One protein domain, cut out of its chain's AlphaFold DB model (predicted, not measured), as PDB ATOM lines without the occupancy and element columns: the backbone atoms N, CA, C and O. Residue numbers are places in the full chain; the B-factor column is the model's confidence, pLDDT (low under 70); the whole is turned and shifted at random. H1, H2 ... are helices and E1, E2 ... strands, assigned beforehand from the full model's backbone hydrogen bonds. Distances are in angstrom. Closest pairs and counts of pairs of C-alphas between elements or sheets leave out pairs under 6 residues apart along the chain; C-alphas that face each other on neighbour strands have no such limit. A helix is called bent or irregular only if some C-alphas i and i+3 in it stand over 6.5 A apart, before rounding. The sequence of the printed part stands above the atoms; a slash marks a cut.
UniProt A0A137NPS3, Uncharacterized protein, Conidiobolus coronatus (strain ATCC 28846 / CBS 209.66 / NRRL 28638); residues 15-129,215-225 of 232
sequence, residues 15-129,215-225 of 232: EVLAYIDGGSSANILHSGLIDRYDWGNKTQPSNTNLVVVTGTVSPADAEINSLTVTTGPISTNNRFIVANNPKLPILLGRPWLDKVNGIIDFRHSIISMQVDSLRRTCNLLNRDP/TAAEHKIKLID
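AT A GLANCE: This is residues 15 to 129 and 215 to 225 of the 232 residues of an uncharacterized protein of Conidiobolus coronatus (strain ATCC 28846 / CBS 209.66 / NRRL 28638) (UniProt A0A137NPS3). A small closed barrel of six strands, E1, E7, E2, E6, E5 and E11 round the ring, stands between a three-stranded sheet, E8 E9 E10, at one end and the small hairpin E3 and E4 at the other. The long, bent hairpin E5 and E6 makes one wall of the barrel, and two short helices, H1 and H2, pack on its outside. The printed part has 126 residues, in the order E1 E2 H1 E3 E4 E5 E6 E7 H2 E8 E9 E10 E11, and is mostly strand. The barrel is mixed, the other two sheets antiparallel. The whole is compact, with a radius of gyration of the C-alphas of 14.2 A and spans of 37 by 32 by 23 A.

IN THESE COORDINATES: E1, residues 15 to 20, begins at C-alpha 15 (12.675, 22.421, 13.584) and is 15.3 A long. E2 is residues 28 to 30, H1 32 to 37, E3 49 to 51 and E4 57 to 59. E5, residues 62 to 71, is 24.7 A long and bends by 68 degrees at residue 65; E6, residues 74 to 83, is 25.6 A long and bends by 60 degrees at residue 77. E7 is residues 90 to 92, H2 94 to 99 and E8 103 to 105. E9, residues 110 to 115, is 16.8 A long, and E10, residues 118 to 123, 17.1 A. E11, residues 217 to 224, is 21.5 A long and ends at C-alpha 224 (21.758, 20.078, 14.249).

HOW THE PARTS SIT: In the barrel E1 and E7 are parallel, with N 19 and O 90 2.8 A apart, and E7 and E2 antiparallel, with N 91 and O 28 2.8 A apart. E2 and E6 are parallel, N 29 to O 81 2.9 A. The hairpin E5 and E6 has N 69 and O 76 at 2.9 A. E11 is antiparallel to E5, N 70 to O 222 2.8 A, and to E1, N 18 to O 219 2.8 A. H2 is on the barrel, outside it; its Trp 96 and Asn 78 of E6 are the closest C-alphas, 6.7 A apart. H1 is also outside, near E6. In each helix 1 of 2 O i to N i+4 pairs is within hydrogen-bond range. E8 E9 E10 form a meander, each strand the antiparallel neighbour of the one before, with N 103 to O 112 2.8 A and N 113 to O 120 2.8 A. The C-alphas of Ile 74 in E6 and Leu 118 in E10, the closest of the two, are 6.6 A apart. In the hairpin E3 and E4, N 50 and O 58 are 2.8 A apart.

THE WHOLE: The C-alphas of Thr 56 and Ser 117, the two farthest apart, are 41.0 A apart. Residues 130 to 214 are not printed; C-alphas 129 and 215 are 8.7 A apart across the cut. Of the links that are printed whole, H1 to E3 is long, with 11 residues. The mean pLDDT of the printed part is 75.3; 33 residues are under 70, among them 50 to 58, 124 to 129 and 215 to 225.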
ATOM      1  N   GLU A  15      13.793  23.243  14.041       66.75
ATOM      2  CA  GLU A  15      12.675  22.421  13.584       66.75
ATOM      3  C   GLU A  15      12.268  22.844  12.172       66.75
ATOM      4  O   GLU A  15      11.830  23.974  11.945       66.75
ATOM      5  N   VAL A  16      12.399  21.928  11.216       71.19
ATOM      6  CA  VAL A  16      12.084  22.171   9.806       71.19
ATOM      7  C   VAL A  16      11.203  21.045   9.279       71.19
ATOM      8  O   VAL A  16      11.339  19.888   9.673       71.19
ATOM      9  N   LEU A  17      10.275  21.376   8.384       72.44
ATOM     10  CA  LEU A  17       9.518  20.377   7.637       72.44
ATOM     11  C   LEU A  17      10.393  19.798   6.525       72.44
ATOM     12  O   LEU A  17      10.929  20.539   5.700       72.44
ATOM     13  N   ALA A  18      10.506  18.475   6.494       79.88
ATOM     14  CA  ALA A  18      11.161  17.743   5.426       79.88
ATOM     15  C   ALA A  18      10.165  16.868   4.677       79.88
ATOM     16  O   ALA A  18       9.292  16.239   5.273       79.88
ATOM     17  N   TYR A  19      10.338  16.806   3.366       81.19
ATOM     18  CA  TYR A  19       9.651  15.863   2.503       81.19
ATOM     19  C   TYR A  19      10.420  14.552   2.494       81.19
ATOM     20  O   TYR A  19      11.637  14.551   2.329       81.19
ATOM     21  N   ILE A  20       9.716  13.442   2.642       79.50
ATOM     22  CA  ILE A  20      10.303  12.110   2.566       79.50
ATOM     23  C   ILE A  20       9.916  11.503   1.222       79.50
ATOM     24  O   ILE A  20       8.727  11.344   0.929       79.50
ATOM     25  N   ASP A  21      10.920  11.171   0.410       76.19
ATOM     26  CA  ASP A  21      10.726  10.626  -0.932       76.19
ATOM     27  C   ASP A  21      11.651   9.430  -1.187       76.19
ATOM     28  O   ASP A  21      12.836   9.570  -1.496       76.19
ATOM     29  N   GLY A  22      11.087   8.224  -1.105       73.44
ATOM     30  CA  GLY A  22      11.813   6.985  -1.393       73.44
ATOM     31  C   GLY A  22      12.244   6.815  -2.853       73.44
ATOM     32  O   GLY A  22      13.059   5.931  -3.124       73.44
ATOM     33  N   GLY A  23      11.714   7.627  -3.776       73.44
ATOM     34  CA  GLY A  23      12.100   7.657  -5.188       73.44
ATOM     35  C   GLY A  23      13.279   8.583  -5.493       73.44
ATOM     36  O   GLY A  23      13.877   8.467  -6.563       73.44
ATOM     37  N   SER A  24      13.651   9.473  -4.569       75.75
ATOM     38  CA  SER A  24      14.792  10.368  -4.761       75.75
ATOM     39  C   SER A  24      16.116   9.665  -4.467       75.75
ATOM     40  O   SER A  24      16.305   9.076  -3.403       75.75
ATOM     41  N   SER A  25      17.078   9.787  -5.382       80.25
ATOM     42  CA  SER A  25      18.439   9.260  -5.219       80.25
ATOM     43  C   SER A  25      19.337  10.127  -4.328       80.25
ATOM     44  O   SER A  25      20.442   9.706  -3.990       80.25
ATOM     45  N   ALA A  26      18.883  11.319  -3.934       82.31
ATOM     46  CA  ALA A  26      19.655  12.272  -3.144       82.31
ATOM     47  C   ALA A  26      18.802  12.915  -2.043       82.31
ATOM     48  O   ALA A  26      17.581  13.034  -2.171       82.31
ATOM     49  N   ASN A  27      19.462  13.375  -0.979       85.81
ATOM     50  CA  ASN A  27      18.862  14.366  -0.093       85.81
ATOM     51  C   ASN A  27      19.094  15.752  -0.694       85.81
ATOM     52  O   ASN A  27      20.196  16.035  -1.174       85.81
ATOM     53  N   ILE A  28      18.077  16.608  -0.663       87.19
ATOM     54  CA  ILE A  28      18.124  17.946  -1.255       87.19
ATOM     55  C   ILE A  28      17.831  18.978  -0.172       87.19
ATOM     56  O   ILE A  28      16.916  18.797   0.633       87.19
ATOM     57  N   LEU A  29      18.616  20.049  -0.160       87.06
ATOM     58  CA  LEU A  29      18.444  21.195   0.719       87.06
ATOM     59  C   LEU A  29      18.211  22.447  -0.128       87.06
ATOM     60  O   LEU A  29      18.938  22.697  -1.088       87.06
ATOM     61  N   HIS A  30      17.211  23.245   0.233       84.44
ATOM     62  CA  HIS A  30      16.975  24.519  -0.429       84.44
ATOM     63  C   HIS A  30      18.109  25.511  -0.145       84.44
ATOM     64  O   HIS A  30      18.452  25.723   1.019       84.44
ATOM     65  N   SER A  31      18.643  26.180  -1.171       83.31
ATOM     66  CA  SER A  31      19.747  27.142  -1.005       83.31
ATOM     67  C   SER A  31      19.417  28.295  -0.056       83.31
ATOM     68  O   SER A  31      20.251  28.666   0.759       83.31
ATOM     69  N   GLY A  32      18.169  28.772  -0.027       81.94
ATOM     70  CA  GLY A  32      17.744  29.796   0.940       81.94
ATOM     71  C   GLY A  32      17.787  29.364   2.418       81.94
ATOM     72  O   GLY A  32      17.600  30.204   3.297       81.94
ATOM     73  N   LEU A  33      17.996  28.073   2.721       79.31
ATOM     74  CA  LEU A  33      18.252  27.614   4.092       79.31
ATOM     75  C   LEU A  33      19.724  27.751   4.496       79.31
ATOM     76  O   LEU A  33      19.993  27.832   5.689       79.31
ATOM     77  N   ILE A  34      20.651  27.823   3.534       81.00
ATOM     78  CA  ILE A  34      22.080  28.033   3.803       81.00
ATOM     79  C   ILE A  34      22.280  29.370   4.504       81.00
ATOM     80  O   ILE A  34      22.827  29.403   5.601       81.00
ATOM     81  N   ASP A  35      21.751  30.444   3.917       76.06
ATOM     82  CA  ASP A  35      21.871  31.792   4.479       76.06
ATOM     83  C   ASP A  35      21.086  31.925   5.787       76.06
ATOM     84  O   ASP A  35      21.528  32.566   6.738       76.06
ATOM     85  N   ARG A  36      19.909  31.288   5.862       74.38
ATOM     86  CA  ARG A  36      19.042  31.347   7.047       74.38
ATOM     87  C   ARG A  36      19.689  30.720   8.284       74.38
ATOM     88  O   ARG A  36      19.411  31.178   9.390       74.38
ATOM     89  N   TYR A  37      20.482  29.668   8.097       72.94
ATOM     90  CA  TYR A  37      21.098  28.902   9.184       72.94
ATOM     91  C   TYR A  37      22.622  29.036   9.243       72.94
ATOM     92  O   TYR A  37      23.252  28.319  10.011       72.94
ATOM     93  N   ASP A  38      23.191  29.969   8.476       78.44
ATOM     94  CA  ASP A  38      24.623  30.279   8.441       78.44
ATOM     95  C   ASP A  38      25.517  29.063   8.122       78.44
ATOM     96  O   ASP A  38      26.582  28.857   8.695       78.44
ATOM     97  N   TRP A  39      25.077  28.223   7.178       81.81
ATOM     98  CA  TRP A  39      25.816  27.022   6.752       81.81
ATOM     99  C   TRP A  39      26.769  27.266   5.581       81.81
ATOM    100  O   TRP A  39      27.222  26.311   4.947       81.81
ATOM    101  N   GLY A  40      27.083  28.525   5.265       81.25
ATOM    102  CA  GLY A  40      27.929  28.872   4.120       81.25
ATOM    103  C   GLY A  40      29.297  28.180   4.158       81.25
ATOM    104  O   GLY A  40      29.746  27.640   3.149       81.25
ATOM    105  N   ASN A  41      29.911  28.087   5.341       85.44
ATOM    106  CA  ASN A  41      31.201  27.419   5.565       85.44
ATOM    107  C   ASN A  41      31.170  25.886   5.394       85.44
ATOM    108  O   ASN A  41      32.228  25.274   5.265       85.44
ATOM    109  N   LYS A  42      29.986  25.262   5.382       83.75
ATOM    110  CA  LYS A  42      29.804  23.818   5.150       83.75
ATOM    111  C   LYS A  42      29.552  23.475   3.691       83.75
ATOM    112  O   LYS A  42      29.517  22.293   3.337       83.75
ATOM    113  N   THR A  43      29.312  24.488   2.863       89.94
ATOM    114  CA  THR A  43      29.076  24.287   1.440       89.94
ATOM    115  C   THR A  43      30.388  24.116   0.690       89.94
ATOM    116  O   THR A  43      31.398  24.747   0.997       89.94
ATOM    117  N   GLN A  44      30.362  23.269  -0.330       89.94
ATOM    118  CA  GLN A  44      31.424  23.164  -1.320       89.94
ATOM    119  C   GLN A  44      30.823  23.131  -2.731       89.94
ATOM    120  O   GLN A  44      29.639  22.801  -2.884       89.94
ATOM    121  N   PRO A  45      31.607  23.464  -3.772       88.69
ATOM    122  CA  PRO A  45      31.144  23.369  -5.150       88.69
ATOM    123  C   PRO A  45      30.644  21.958  -5.468       88.69
ATOM    124  O   PRO A  45      31.301  20.973  -5.137       88.69
ATOM    125  N   SER A  46      29.498  21.863  -6.138       80.25
ATOM    126  CA  SER A  46      28.934  20.587  -6.577       80.25
ATOM    127  C   SER A  46      29.061  20.442  -8.086       80.25
ATOM    128  O   SER A  46      28.688  21.335  -8.839       80.25
ATOM    129  N   ASN A  47      29.517  19.274  -8.532       80.12
ATOM    130  CA  ASN A  47      29.484  18.880  -9.946       80.12
ATOM    131  C   ASN A  47      28.221  18.064 -10.283       80.12
ATOM    132  O   ASN A  47      28.159  17.388 -11.312       80.12
ATOM    133  N   THR A  48      27.228  18.062  -9.388       77.56
ATOM    134  CA  THR A  48      26.009  17.261  -9.534       77.56
ATOM    135  C   THR A  48      24.966  18.025 -10.342       77.56
ATOM    136  O   THR A  48      24.605  19.146  -9.998       77.56
ATOM    137  N   ASN A  49      24.415  17.379 -11.367       71.75
ATOM    138  CA  ASN A  49      23.208  17.847 -12.039       71.75
ATOM    139  C   ASN A  49      21.984  17.157 -11.437       71.75
ATOM    140  O   ASN A  49      21.940  15.931 -11.321       71.75
ATOM    141  N   LEU A  50      20.979  17.948 -11.075       66.25
ATOM    142  CA  LEU A  50      19.681  17.457 -10.641       66.25
ATOM    143  C   LEU A  50      18.790  17.244 -11.856       66.25
ATOM    144  O   LEU A  50      18.607  18.149 -12.668       66.25
ATOM    145  N   VAL A  51      18.216  16.050 -11.954       66.81
ATOM    146  CA  VAL A  51      17.206  15.713 -12.957       66.81
ATOM    147  C   VAL A  51      15.894  15.500 -12.221       66.81
ATOM    148  O   VAL A  51      15.755  14.544 -11.458       66.81
ATOM    149  N   VAL A  52      14.945  16.412 -12.409       65.25
ATOM    150  CA  VAL A  52      13.618  16.301 -11.787       65.25
ATOM    151  C   VAL A  52      12.668  15.489 -12.672       65.25
ATOM    152  O   VAL A  52      12.947  15.235 -13.840       65.25
ATOM    153  N   VAL A  53      11.512  15.097 -12.130       52.09
ATOM    154  CA  VAL A  53      10.525  14.219 -12.799       52.09
ATOM    155  C   VAL A  53      10.053  14.747 -14.163       52.09
ATOM    156  O   VAL A  53       9.659  13.966 -15.022       52.09
ATOM    157  N   THR A  54      10.115  16.059 -14.403       55.00
ATOM    158  CA  THR A  54       9.785  16.665 -15.706       55.00
ATOM    159  C   THR A  54      10.857  16.438 -16.777       55.00
ATOM    160  O   THR A  54      10.683  16.884 -17.908       55.00
ATOM    161  N   GLY A  55      11.982  15.801 -16.434       50.59
ATOM    162  CA  GLY A  55      13.168  15.687 -17.284       50.59
ATOM    163  C   GLY A  55      14.013  16.962 -17.323       50.59
ATOM    164  O   GLY A  55      15.049  16.990 -17.980       50.59
ATOM    165  N   THR A  56      13.593  18.018 -16.617       67.12
ATOM    166  CA  THR A  56      14.372  19.250 -16.496       67.12
ATOM    167  C   THR A  56      15.661  18.960 -15.741       67.12
ATOM    168  O   THR A  56      15.642  18.341 -14.674       67.12
ATOM    169  N   VAL A  57      16.767  19.430 -16.308       68.31
ATOM    170  CA  VAL A  57      18.095  19.323 -15.718       68.31
ATOM    171  C   VAL A  57      18.506  20.694 -15.208       68.31
ATOM    172  O   VAL A  57      18.434  21.675 -15.947       68.31
ATOM    173  N   SER A  58      18.941  20.757 -13.958       69.44
ATOM    174  CA  SER A  58      19.498  21.964 -13.354       69.44
ATOM    175  C   SER A  58      20.781  21.619 -12.605       69.44
ATOM    176  O   SER A  58      20.793  20.617 -11.884       69.44
ATOM    177  N   PRO A  59      21.850  22.418 -12.731       71.88
ATOM    178  CA  PRO A  59      23.018  22.244 -11.879       71.88
ATOM    179  C   PRO A  59      22.628  22.459 -10.412       71.88
ATOM    180  O   PRO A  59      21.725  23.242 -10.110       71.88
ATOM    181  N   ALA A  60      23.281  21.736  -9.508       81.31
ATOM    182  CA  ALA A  60      23.215  22.042  -8.087       81.31
ATOM    183  C   ALA A  60      23.963  23.349  -7.787       81.31
ATOM    184  O   ALA A  60      24.989  23.630  -8.406       81.31
ATOM    185  N   ASP A  61      23.482  24.106  -6.803       83.25
ATOM    186  CA  ASP A  61      24.137  25.339  -6.354       83.25
ATOM    187  C   ASP A  61      25.428  25.006  -5.586       83.25
ATOM    188  O   ASP A  61      26.459  25.653  -5.752       83.25
ATOM    189  N   ALA A  62      25.364  23.974  -4.741       89.94
ATOM    190  CA  ALA A  62      26.460  23.500  -3.904       89.94
ATOM    191  C   ALA A  62      26.162  22.086  -3.375       89.94
ATOM    192  O   ALA A  62      25.160  21.451  -3.724       89.94
ATOM    193  N   GLU A  63      27.022  21.581  -2.503       88.50
ATOM    194  CA  GLU A  63      26.747  20.410  -1.677       88.50
ATOM    195  C   GLU A  63      27.242  20.613  -0.245       88.50
ATOM    196  O   GLU A  63      28.177  21.373  -0.001       88.50
ATOM    197  N   ILE A  64      26.612  19.914   0.697       89.06
ATOM    198  CA  ILE A  64      27.070  19.778   2.082       89.06
ATOM    199  C   ILE A  64      27.363  18.301   2.315       89.06
ATOM    200  O   ILE A  64      26.472  17.466   2.161       89.06
ATOM    201  N   ASN A  65      28.587  17.962   2.714       89.88
ATOM    202  CA  ASN A  65      28.987  16.560   2.898       89.88
ATOM    203  C   ASN A  65      28.433  15.924   4.173       89.88
ATOM    204  O   ASN A  65      28.211  14.712   4.207       89.88
ATOM    205  N   SER A  66      28.219  16.727   5.214       89.44
ATOM    206  CA  SER A  66      27.764  16.245   6.512       89.44
ATOM    207  C   SER A  66      26.898  17.287   7.210       89.44
ATOM    208  O   SER A  66      27.388  18.312   7.676       89.44
ATOM    209  N   LEU A  67      25.601  17.002   7.291       87.56
ATOM    210  CA  LEU A  67      24.637  17.716   8.122       87.56
ATOM    211  C   LEU A  67      23.862  16.703   8.971       87.56
ATOM    212  O   LEU A  67      23.385  15.688   8.443       87.56
ATOM    213  N   THR A  68      23.739  16.953  10.275       87.44
ATOM    214  CA  THR A  68      23.043  16.033  11.180       87.44
ATOM    215  C   THR A  68      21.535  16.247  11.101       87.44
ATOM    216  O   THR A  68      21.014  17.322  11.398       87.44
ATOM    217  N   VAL A  69      20.819  15.184  10.742       87.12
ATOM    218  CA  VAL A  69      19.356  15.110  10.778       87.12
ATOM    219  C   VAL A  69      18.948  14.320  12.010       87.12
ATOM    220  O   VAL A  69      19.393  13.185  12.186       87.12
ATOM    221  N   THR A  70      18.080  14.905  12.828       82.19
ATOM    222  CA  THR A  70      17.579  14.315  14.068       82.19
ATOM    223  C   THR A  70      16.060  14.145  14.034       82.19
ATOM    224  O   THR A  70      15.316  15.085  13.745       82.19
ATOM    225  N   THR A  71      15.593  12.943  14.373       81.38
ATOM    226  CA  THR A  71      14.178  12.569  14.505       81.38
ATOM    227  C   THR A  71      13.943  11.849  15.837       81.38
ATOM    228  O   THR A  71      14.008  10.625  15.956       81.38
ATOM    229  N   GLY A  72      13.650  12.623  16.886       80.06
ATOM    230  CA  GLY A  72      13.583  12.086  18.249       80.06
ATOM    231  C   GLY A  72      14.978  11.648  18.718       80.06
ATOM    232  O   GLY A  72      15.875  12.483  18.687       80.06
ATOM    233  N   PRO A  73      15.183  10.386  19.146       80.81
ATOM    234  CA  PRO A  73      16.496   9.909  19.585       80.81
ATOM    235  C   PRO A  73      17.434   9.525  18.428       80.81
ATOM    236  O   PRO A  73      18.602   9.247  18.666       80.81
ATOM    237  N   ILE A  74      16.933   9.448  17.190       84.69
ATOM    238  CA  ILE A  74      17.731   9.036  16.032       84.69
ATOM    239  C   ILE A  74      18.417  10.265  15.444       84.69
ATOM    240  O   ILE A  74      17.732  11.197  15.024       84.69
ATOM    241  N   SER A  75      19.745  10.232  15.350       89.44
ATOM    242  CA  SER A  75      20.558  11.263  14.700       89.44
ATOM    243  C   SER A  75      21.477  10.621  13.666       89.44
ATOM    244  O   SER A  75      22.169   9.650  13.959       89.44
ATOM    245  N   THR A  76      21.489  11.152  12.443       91.19
ATOM    246  CA  THR A  76      22.360  10.657  11.363       91.19
ATOM    247  C   THR A  76      23.010  11.810  10.612       91.19
ATOM    248  O   THR A  76      22.364  12.821  10.332       91.19
ATOM    249  N   ASN A  77      24.280  11.652  10.241       92.38
ATOM    250  CA  ASN A  77      24.981  12.599   9.374       92.38
ATOM    251  C   ASN A  77      24.678  12.294   7.913       92.38
ATOM    252  O   ASN A  77      24.782  11.145   7.476       92.38
ATOM    253  N   ASN A  78      24.304  13.314   7.146       91.75
ATOM    254  CA  ASN A  78      23.823  13.164   5.780       91.75
ATOM    255  C   ASN A  78      24.493  14.152   4.834       91.75
ATOM    256  O   ASN A  78      24.676  15.317   5.169       91.75
ATOM    257  N   ARG A  79      24.798  13.670   3.625       89.50
ATOM    258  CA  ARG A  79      25.147  14.530   2.500       89.50
ATOM    259  C   ARG A  79      23.868  15.105   1.903       89.50
ATOM    260  O   ARG A  79      22.888  14.367   1.747       89.50
ATOM    261  N   PHE A  80      23.909  16.384   1.552       90.50
ATOM    262  CA  PHE A  80      22.843  17.108   0.871       90.50
ATOM    263  C   PHE A  80      23.370  17.757  -0.400       90.50
ATOM    264  O   PHE A  80      24.443  18.360  -0.405       90.50
ATOM    265  N   ILE A  81      22.579  17.671  -1.462       88.12
ATOM    266  CA  ILE A  81      22.741  18.525  -2.632       88.12
ATOM    267  C   ILE A  81      21.968  19.814  -2.372       88.12
ATOM    268  O   ILE A  81      20.793  19.765  -2.002       88.12
ATOM    269  N   VAL A  82      22.618  20.959  -2.545       87.19
ATOM    270  CA  VAL A  82      21.992  22.269  -2.364       87.19
ATOM    271  C   VAL A  82      21.439  22.732  -3.704       87.19
ATOM    272  O   VAL A  82      22.151  22.708  -4.709       87.19
ATOM    273  N   ALA A  83      20.171  23.133  -3.735       82.50
ATOM    274  CA  ALA A  83      19.539  23.628  -4.951       82.50
ATOM    275  C   ALA A  83      18.421  24.630  -4.676       82.50
ATOM    276  O   ALA A  83      17.683  24.529  -3.692       82.50
ATOM    277  N   ASN A  84      18.240  25.562  -5.606       75.75
ATOM    278  CA  ASN A  84      17.177  26.552  -5.562       75.75
ATOM    279  C   ASN A  84      15.830  25.962  -6.022       75.75
ATOM    280  O   ASN A  84      15.418  26.088  -7.176       75.75
ATOM    281  N   ASN A  85      15.140  25.281  -5.106       67.56
ATOM    282  CA  ASN A  85      13.773  24.791  -5.295       67.56
ATOM    283  C   ASN A  85      12.811  25.339  -4.220       67.56
ATOM    284  O   ASN A  85      12.631  24.705  -3.174       67.56
ATOM    285  N   PRO A  86      12.127  26.470  -4.465       57.25
ATOM    286  CA  PRO A  86      11.375  27.188  -3.431       57.25
ATOM    287  C   PRO A  86      10.190  26.404  -2.850       57.25
ATOM    288  O   PRO A  86       9.631  26.799  -1.829       57.25
ATOM    289  N   LYS A  87       9.780  25.296  -3.484       57.78
ATOM    290  CA  LYS A  87       8.661  24.460  -3.025       57.78
ATOM    291  C   LYS A  87       9.083  23.360  -2.045       57.78
ATOM    292  O   LYS A  87       8.211  22.787  -1.395       57.78
ATOM    293  N   LEU A  88      10.379  23.060  -1.944       62.81
ATOM    294  CA  LEU A  88      10.923  21.946  -1.164       62.81
ATOM    295  C   LEU A  88      12.078  22.449  -0.278       62.81
ATOM    296  O   LEU A  88      13.224  22.408  -0.719       62.81
ATOM    297  N   PRO A  89      11.812  22.918   0.960       72.31
ATOM    298  CA  PRO A  89      12.864  23.353   1.879       72.31
ATOM    299  C   PRO A  89      13.891  22.243   2.127       72.31
ATOM    300  O   PRO A  89      15.092  22.492   2.066       72.31
ATOM    301  N   ILE A  90      13.417  21.017   2.375       82.62
ATOM    302  CA  ILE A  90      14.253  19.836   2.599       82.62
ATOM    303  C   ILE A  90      13.569  18.625   1.987       82.62
ATOM    304  O   ILE A  90      12.378  18.410   2.213       82.62
ATOM    305  N   LEU A  91      14.334  17.809   1.272       84.56
ATOM    306  CA  LEU A  91      13.923  16.491   0.818       84.56
ATOM    307  C   LEU A  91      14.904  15.440   1.344       84.56
ATOM    308  O   LEU A  91      16.106  15.510   1.092       84.56
ATOM    309  N   LEU A  92      14.379  14.462   2.074       84.88
ATOM    310  CA  LEU A  92      15.083  13.282   2.551       84.88
ATOM    311  C   LEU A  92      14.769  12.125   1.608       84.88
ATOM    312  O   LEU A  92      13.644  11.620   1.555       84.88
ATOM    313  N   GLY A  93      15.779  11.759   0.829       85.19
ATOM    314  CA  GLY A  93      15.690  10.727  -0.184       85.19
ATOM    315  C   GLY A  93      16.088   9.352   0.334       85.19
ATOM    316  O   GLY A  93      16.252   9.106   1.535       85.19
ATOM    317  N   ARG A  94      16.340   8.455  -0.619       84.50
ATOM    318  CA  ARG A  94      16.831   7.105  -0.355       84.50
ATOM    319  C   ARG A  94      18.096   7.048   0.517       84.50
ATOM    320  O   ARG A  94      18.106   6.227   1.429       84.50
ATOM    321  N   PRO A  95      19.108   7.927   0.345       87.50
ATOM    322  CA  PRO A  95      20.314   7.873   1.175       87.50
ATOM    323  C   PRO A  95      20.056   8.051   2.673       87.50
ATOM    324  O   PRO A  95      20.756   7.453   3.487       87.50
ATOM    325  N   TRP A  96      19.075   8.876   3.053       93.31
ATOM    326  CA  TRP A  96      18.681   9.009   4.455       93.31
ATOM    327  C   TRP A  96      17.846   7.811   4.914       93.31
ATOM    328  O   TRP A  96      18.139   7.241   5.962       93.31
ATOM    329  N   LEU A  97      16.860   7.388   4.112       87.56
ATOM    330  CA  LEU A  97      16.006   6.236   4.425       87.56
ATOM    331  C   LEU A  97      16.816   4.960   4.669       87.56
ATOM    332  O   LEU A  97      16.561   4.266   5.648       87.56
ATOM    333  N   ASP A  98      17.815   4.676   3.833       87.31
ATOM    334  CA  ASP A  98      18.662   3.493   3.991       87.31
ATOM    335  C   ASP A  98      19.474   3.557   5.300       87.31
ATOM    336  O   ASP A  98      19.597   2.551   5.997       87.31
ATOM    337  N   LYS A  99      19.965   4.744   5.692       91.12
ATOM    338  CA  LYS A  99      20.705   4.940   6.955       91.12
ATOM    339  C   LYS A  99      19.851   4.716   8.195       91.12
ATOM    340  O   LYS A  99      20.364   4.221   9.192       91.12
ATOM    341  N   VAL A 100      18.579   5.106   8.149       87.44
ATOM    342  CA  VAL A 100      17.657   4.977   9.289       87.44
ATOM    343  C   VAL A 100      16.789   3.724   9.223       87.44
ATOM    344  O   VAL A 100      15.816   3.639   9.971       87.44
ATOM    345  N   ASN A 101      17.082   2.792   8.307       86.25
ATOM    346  CA  ASN A 101      16.232   1.638   7.997       86.25
ATOM    347  C   ASN A 101      14.741   2.032   7.893       86.25
ATOM    348  O   ASN A 101      13.861   1.462   8.542       86.25
ATOM    349  N   GLY A 102      14.492   3.112   7.150       83.06
ATOM    350  CA  GLY A 102      13.222   3.817   7.096       83.06
ATOM    351  C   GLY A 102      12.159   3.056   6.311       83.06
ATOM    352  O   GLY A 102      12.343   2.757   5.131       83.06
ATOM    353  N   ILE A 103      11.012   2.808   6.940       82.69
ATOM    354  CA  ILE A 103       9.833   2.202   6.315       82.69
ATOM    355  C   ILE A 103       8.703   3.223   6.326       82.69
ATOM    356  O   ILE A 103       8.207   3.603   7.388       82.69
ATOM    357  N   ILE A 104       8.291   3.653   5.135       79.25
ATOM    358  CA  ILE A 104       7.150   4.547   4.945       79.25
ATOM    359  C   ILE A 104       5.895   3.690   4.791       79.25
ATOM    360  O   ILE A 104       5.776   2.919   3.837       79.25
ATOM    361  N   ASP A 105       4.958   3.833   5.720       74.31
ATOM    362  CA  ASP A 105       3.648   3.204   5.657       74.31
ATOM    363  C   ASP A 105       2.587   4.273   5.388       74.31
ATOM    364  O   ASP A 105       2.083   4.944   6.289       74.31
ATOM    365  N   PHE A 106       2.243   4.416   4.110       71.69
ATOM    366  CA  PHE A 106       1.222   5.356   3.655       71.69
ATOM    367  C   PHE A 106      -0.191   4.982   4.106       71.69
ATOM    368  O   PHE A 106      -1.043   5.863   4.172       71.69
ATOM    369  N   ARG A 107      -0.466   3.707   4.429       69.75
ATOM    370  CA  ARG A 107      -1.809   3.293   4.882       69.75
ATOM    371  C   ARG A 107      -2.105   3.858   6.260       69.75
ATOM    372  O   ARG A 107      -3.232   4.254   6.534       69.75
ATOM    373  N   HIS A 108      -1.082   3.889   7.106       69.81
ATOM    374  CA  HIS A 108      -1.172   4.419   8.459       69.81
ATOM    375  C   HIS A 108      -0.631   5.853   8.568       69.81
ATOM    376  O   HIS A 108      -0.616   6.402   9.665       69.81
ATOM    377  N   SER A 109      -0.197   6.465   7.457       74.06
ATOM    378  CA  SER A 109       0.479   7.769   7.423       74.06
ATOM    379  C   SER A 109       1.611   7.865   8.454       74.06
ATOM    380  O   SER A 109       1.697   8.832   9.210       74.06
ATOM    381  N   ILE A 110       2.495   6.866   8.497       76.69
ATOM    382  CA  ILE A 110       3.651   6.845   9.404       76.69
ATOM    383  C   ILE A 110       4.955   6.563   8.664       76.69
ATOM    384  O   ILE A 110       4.984   5.931   7.611       76.69
ATOM    385  N   ILE A 111       6.058   6.976   9.275       80.62
ATOM    386  CA  ILE A 111       7.389   6.455   8.987       80.62
ATOM    387  C   ILE A 111       7.956   5.802  10.242       80.62
ATOM    388  O   ILE A 111       7.950   6.392  11.325       80.62
ATOM    389  N   SER A 112       8.449   4.577  10.091       82.81
ATOM    390  CA  SER A 112       9.216   3.879  11.120       82.81
ATOM    391  C   SER A 112      10.696   3.912  10.768       82.81
ATOM    392  O   SER A 112      11.058   3.757   9.607       82.81
ATOM    393  N   MET A 113      11.539   4.131  11.768       87.06
ATOM    394  CA  MET A 113      12.985   4.274  11.654       87.06
ATOM    395  C   MET A 113      13.655   3.431  12.740       87.06
ATOM    396  O   MET A 113      13.176   3.374  13.880       87.06
ATOM    397  N   GLN A 114      14.776   2.807  12.399       87.06
ATOM    398  CA  GLN A 114      15.631   2.078  13.320       87.06
ATOM    399  C   GLN A 114      17.107   2.321  12.994       87.06
ATOM    400  O   GLN A 114      17.553   2.062  11.880       87.06
ATOM    401  N   VAL A 115      17.868   2.752  13.999       86.00
ATOM    402  CA  VAL A 115      19.336   2.830  13.961       86.00
ATOM    403  C   VAL A 115      19.847   2.135  15.213       86.00
ATOM    404  O   VAL A 115      19.462   2.507  16.320       86.00
ATOM    405  N   ASP A 116      20.656   1.093  15.044       91.31
ATOM    406  CA  ASP A 116      21.109   0.223  16.134       91.31
ATOM    407  C   ASP A 116      19.929  -0.286  16.998       91.31
ATOM    408  O   ASP A 116      19.004  -0.946  16.498       91.31
ATOM    409  N   SER A 117      19.941   0.028  18.297       90.19
ATOM    410  CA  SER A 117      18.878  -0.284  19.260       90.19
ATOM    411  C   SER A 117      17.789   0.792  19.351       90.19
ATOM    412  O   SER A 117      16.749   0.559  19.973       90.19
ATOM    413  N   LEU A 118      17.988   1.958  18.730       87.06
ATOM    414  CA  LEU A 118      17.048   3.073  18.774       87.06
ATOM    415  C   LEU A 118      15.959   2.883  17.722       87.06
ATOM    416  O   LEU A 118      16.230   2.659  16.542       87.06
ATOM    417  N   ARG A 119      14.704   3.010  18.151       87.44
ATOM    418  CA  ARG A 119      13.529   2.929  17.282       87.44
ATOM    419  C   ARG A 119      12.673   4.167  17.430       87.44
ATOM    420  O   ARG A 119      12.485   4.683  18.533       87.44
ATOM    421  N   ARG A 120      12.105   4.615  16.316       83.31
ATOM    422  CA  ARG A 120      11.162   5.727  16.296       83.31
ATOM    423  C   ARG A 120      10.109   5.501  15.225       83.31
ATOM    424  O   ARG A 120      10.439   5.203  14.086       83.31
ATOM    425  N   THR A 121       8.855   5.730  15.587       81.00
ATOM    426  CA  THR A 121       7.756   5.866  14.633       81.00
ATOM    427  C   THR A 121       7.215   7.280  14.725       81.00
ATOM    428  O   THR A 121       7.076   7.845  15.814       81.00
ATOM    429  N   CYS A 122       6.957   7.862  13.567       75.62
ATOM    430  CA  CYS A 122       6.564   9.245  13.409       75.62
ATOM    431  C   CYS A 122       5.359   9.332  12.480       75.62
ATOM    432  O   CYS A 122       5.349   8.692  11.433       75.62
ATOM    433  N   ASN A 123       4.384  10.167  12.834       73.19
ATOM    434  CA  ASN A 123       3.286  10.482  11.930       73.19
ATOM    435  C   ASN A 123       3.805  11.353  10.783       73.19
ATOM    436  O   ASN A 123       4.513  12.343  11.002       73.19
ATOM    437  N   LEU A 124       3.428  10.979   9.572       68.56
ATOM    438  CA  LEU A 124       3.548  11.814   8.395       68.56
ATOM    439  C   LEU A 124       2.444  12.866   8.459       68.56
ATOM    440  O   LEU A 124       1.286  12.573   8.758       68.56
ATOM    441  N   LEU A 125       2.815  14.105   8.190       60.59
ATOM    442  CA  LEU A 125       1.868  15.173   7.959       60.59
ATOM    443  C   LEU A 125       1.296  14.929   6.565       60.59
ATOM    444  O   LEU A 125       1.993  15.058   5.555       60.59
ATOM    445  N   ASN A 126       0.034  14.512   6.512       51.09
ATOM    446  CA  ASN A 126      -0.688  14.503   5.252       51.09
ATOM    447  C   ASN A 126      -0.780  15.957   4.785       51.09
ATOM    448  O   ASN A 126      -1.349  16.799   5.479       51.09
ATOM    449  N   ARG A 127      -0.264  16.248   3.591       40.22
ATOM    450  CA  ARG A 127      -0.888  17.307   2.810       40.22
ATOM    451  C   ARG A 127      -2.296  16.833   2.491       40.22
ATOM    452  O   ARG A 127      -2.469  15.688   2.067       40.22
ATOM    453  N   ASP A 128      -3.277  17.718   2.638       33.00
ATOM    454  CA  ASP A 128      -4.494  17.575   1.850       33.00
ATOM    455  C   ASP A 128      -4.049  17.326   0.402       33.00
ATOM    456  O   ASP A 128      -3.158  18.043  -0.078       33.00
ATOM    457  N   PRO A 129      -4.560  16.284  -0.280       34.50
ATOM    458  CA  PRO A 129      -4.203  16.045  -1.667       34.50
ATOM    459  C   PRO A 129      -4.388  17.366  -2.402       34.50
ATOM    460  O   PRO A 129      -5.458  17.966  -2.324       34.50
ATOM    461  N   THR A 215       3.671  10.987  -4.039       39.28
ATOM    462  CA  THR A 215       3.147  11.463  -2.757       39.28
ATOM    463  C   THR A 215       4.332  11.666  -1.828       39.28
ATOM    464  O   THR A 215       4.733  10.762  -1.100       39.28
ATOM    465  N   ALA A 216       4.938  12.846  -1.908       35.53
ATOM    466  CA  ALA A 216       5.914  13.282  -0.935       35.53
ATOM    467  C   ALA A 216       5.162  13.532   0.378       35.53
ATOM    468  O   ALA A 216       4.190  14.291   0.410       35.53
ATOM    469  N   ALA A 217       5.571  12.841   1.435       41.22
ATOM    470  CA  ALA A 217       4.979  12.985   2.755       41.22
ATOM    471  C   ALA A 217       5.841  13.929   3.597       41.22
ATOM    472  O   ALA A 217       7.068  13.826   3.566       41.22
ATOM    473  N   GLU A 218       5.226  14.860   4.324       42.66
ATOM    474  CA  GLU A 218       5.960  15.829   5.141       42.66
ATOM    475  C   GLU A 218       6.169  15.287   6.563       42.66
ATOM    476  O   GLU A 218       5.304  14.622   7.132       42.66
ATOM    477  N   HIS A 219       7.311  15.577   7.179       40.88
ATOM    478  CA  HIS A 219       7.554  15.300   8.592       40.88
ATOM    479  C   HIS A 219       8.429  16.391   9.219       40.88
ATOM    480  O   HIS A 219       9.322  16.931   8.568       40.88
ATOM    481  N   LYS A 220       8.192  16.718  10.497       45.38
ATOM    482  CA  LYS A 220       9.052  17.648  11.244       45.38
ATOM    483  C   LYS A 220      10.353  16.953  11.630       45.38
ATOM    484  O   LYS A 220      10.332  15.962  12.355       45.38
ATOM    485  N   ILE A 221      11.477  17.504  11.195       42.12
ATOM    486  CA  ILE A 221      12.818  17.064  11.577       42.12
ATOM    487  C   ILE A 221      13.536  18.175  12.340       42.12
ATOM    488  O   ILE A 221      13.186  19.349  12.218       42.12
ATOM    489  N   LYS A 222      14.557  17.806  13.112       51.22
ATOM    490  CA  LYS A 222      15.512  18.754  13.691       51.22
ATOM    491  C   LYS A 222      16.824  18.667  12.937       51.22
ATOM    492  O   LYS A 222      17.340  17.570  12.734       51.22
ATOM    493  N   LEU A 223      17.365  19.809  12.545       43.50
ATOM    494  CA  LEU A 223      18.715  19.893  11.995       43.50
ATOM    495  C   LEU A 223      19.629  20.417  13.084       43.50
ATOM    496  O   LEU A 223      19.305  21.401  13.752       43.50
ATOM    497  N   ILE A 224      20.738  19.719  13.272       48.94
ATOM    498  CA  ILE A 224      21.758  20.078  14.249       48.94
ATOM    499  C   ILE A 224      23.063  20.210  13.481       48.94
ATOM    500  O   ILE A 224      23.379  19.381  12.626       48.94
ATOM    501  N   ASP A 225      23.802  21.271  13.766       42.69
ATOM    502  CA  ASP A 225      25.179  21.387  13.329       42.69
ATOM    503  C   ASP A 225      26.077  20.647  14.343       42.69
ATOM    504  O   ASP A 225      26.093  21.018  15.518       42.69
TER     505      ASP A 225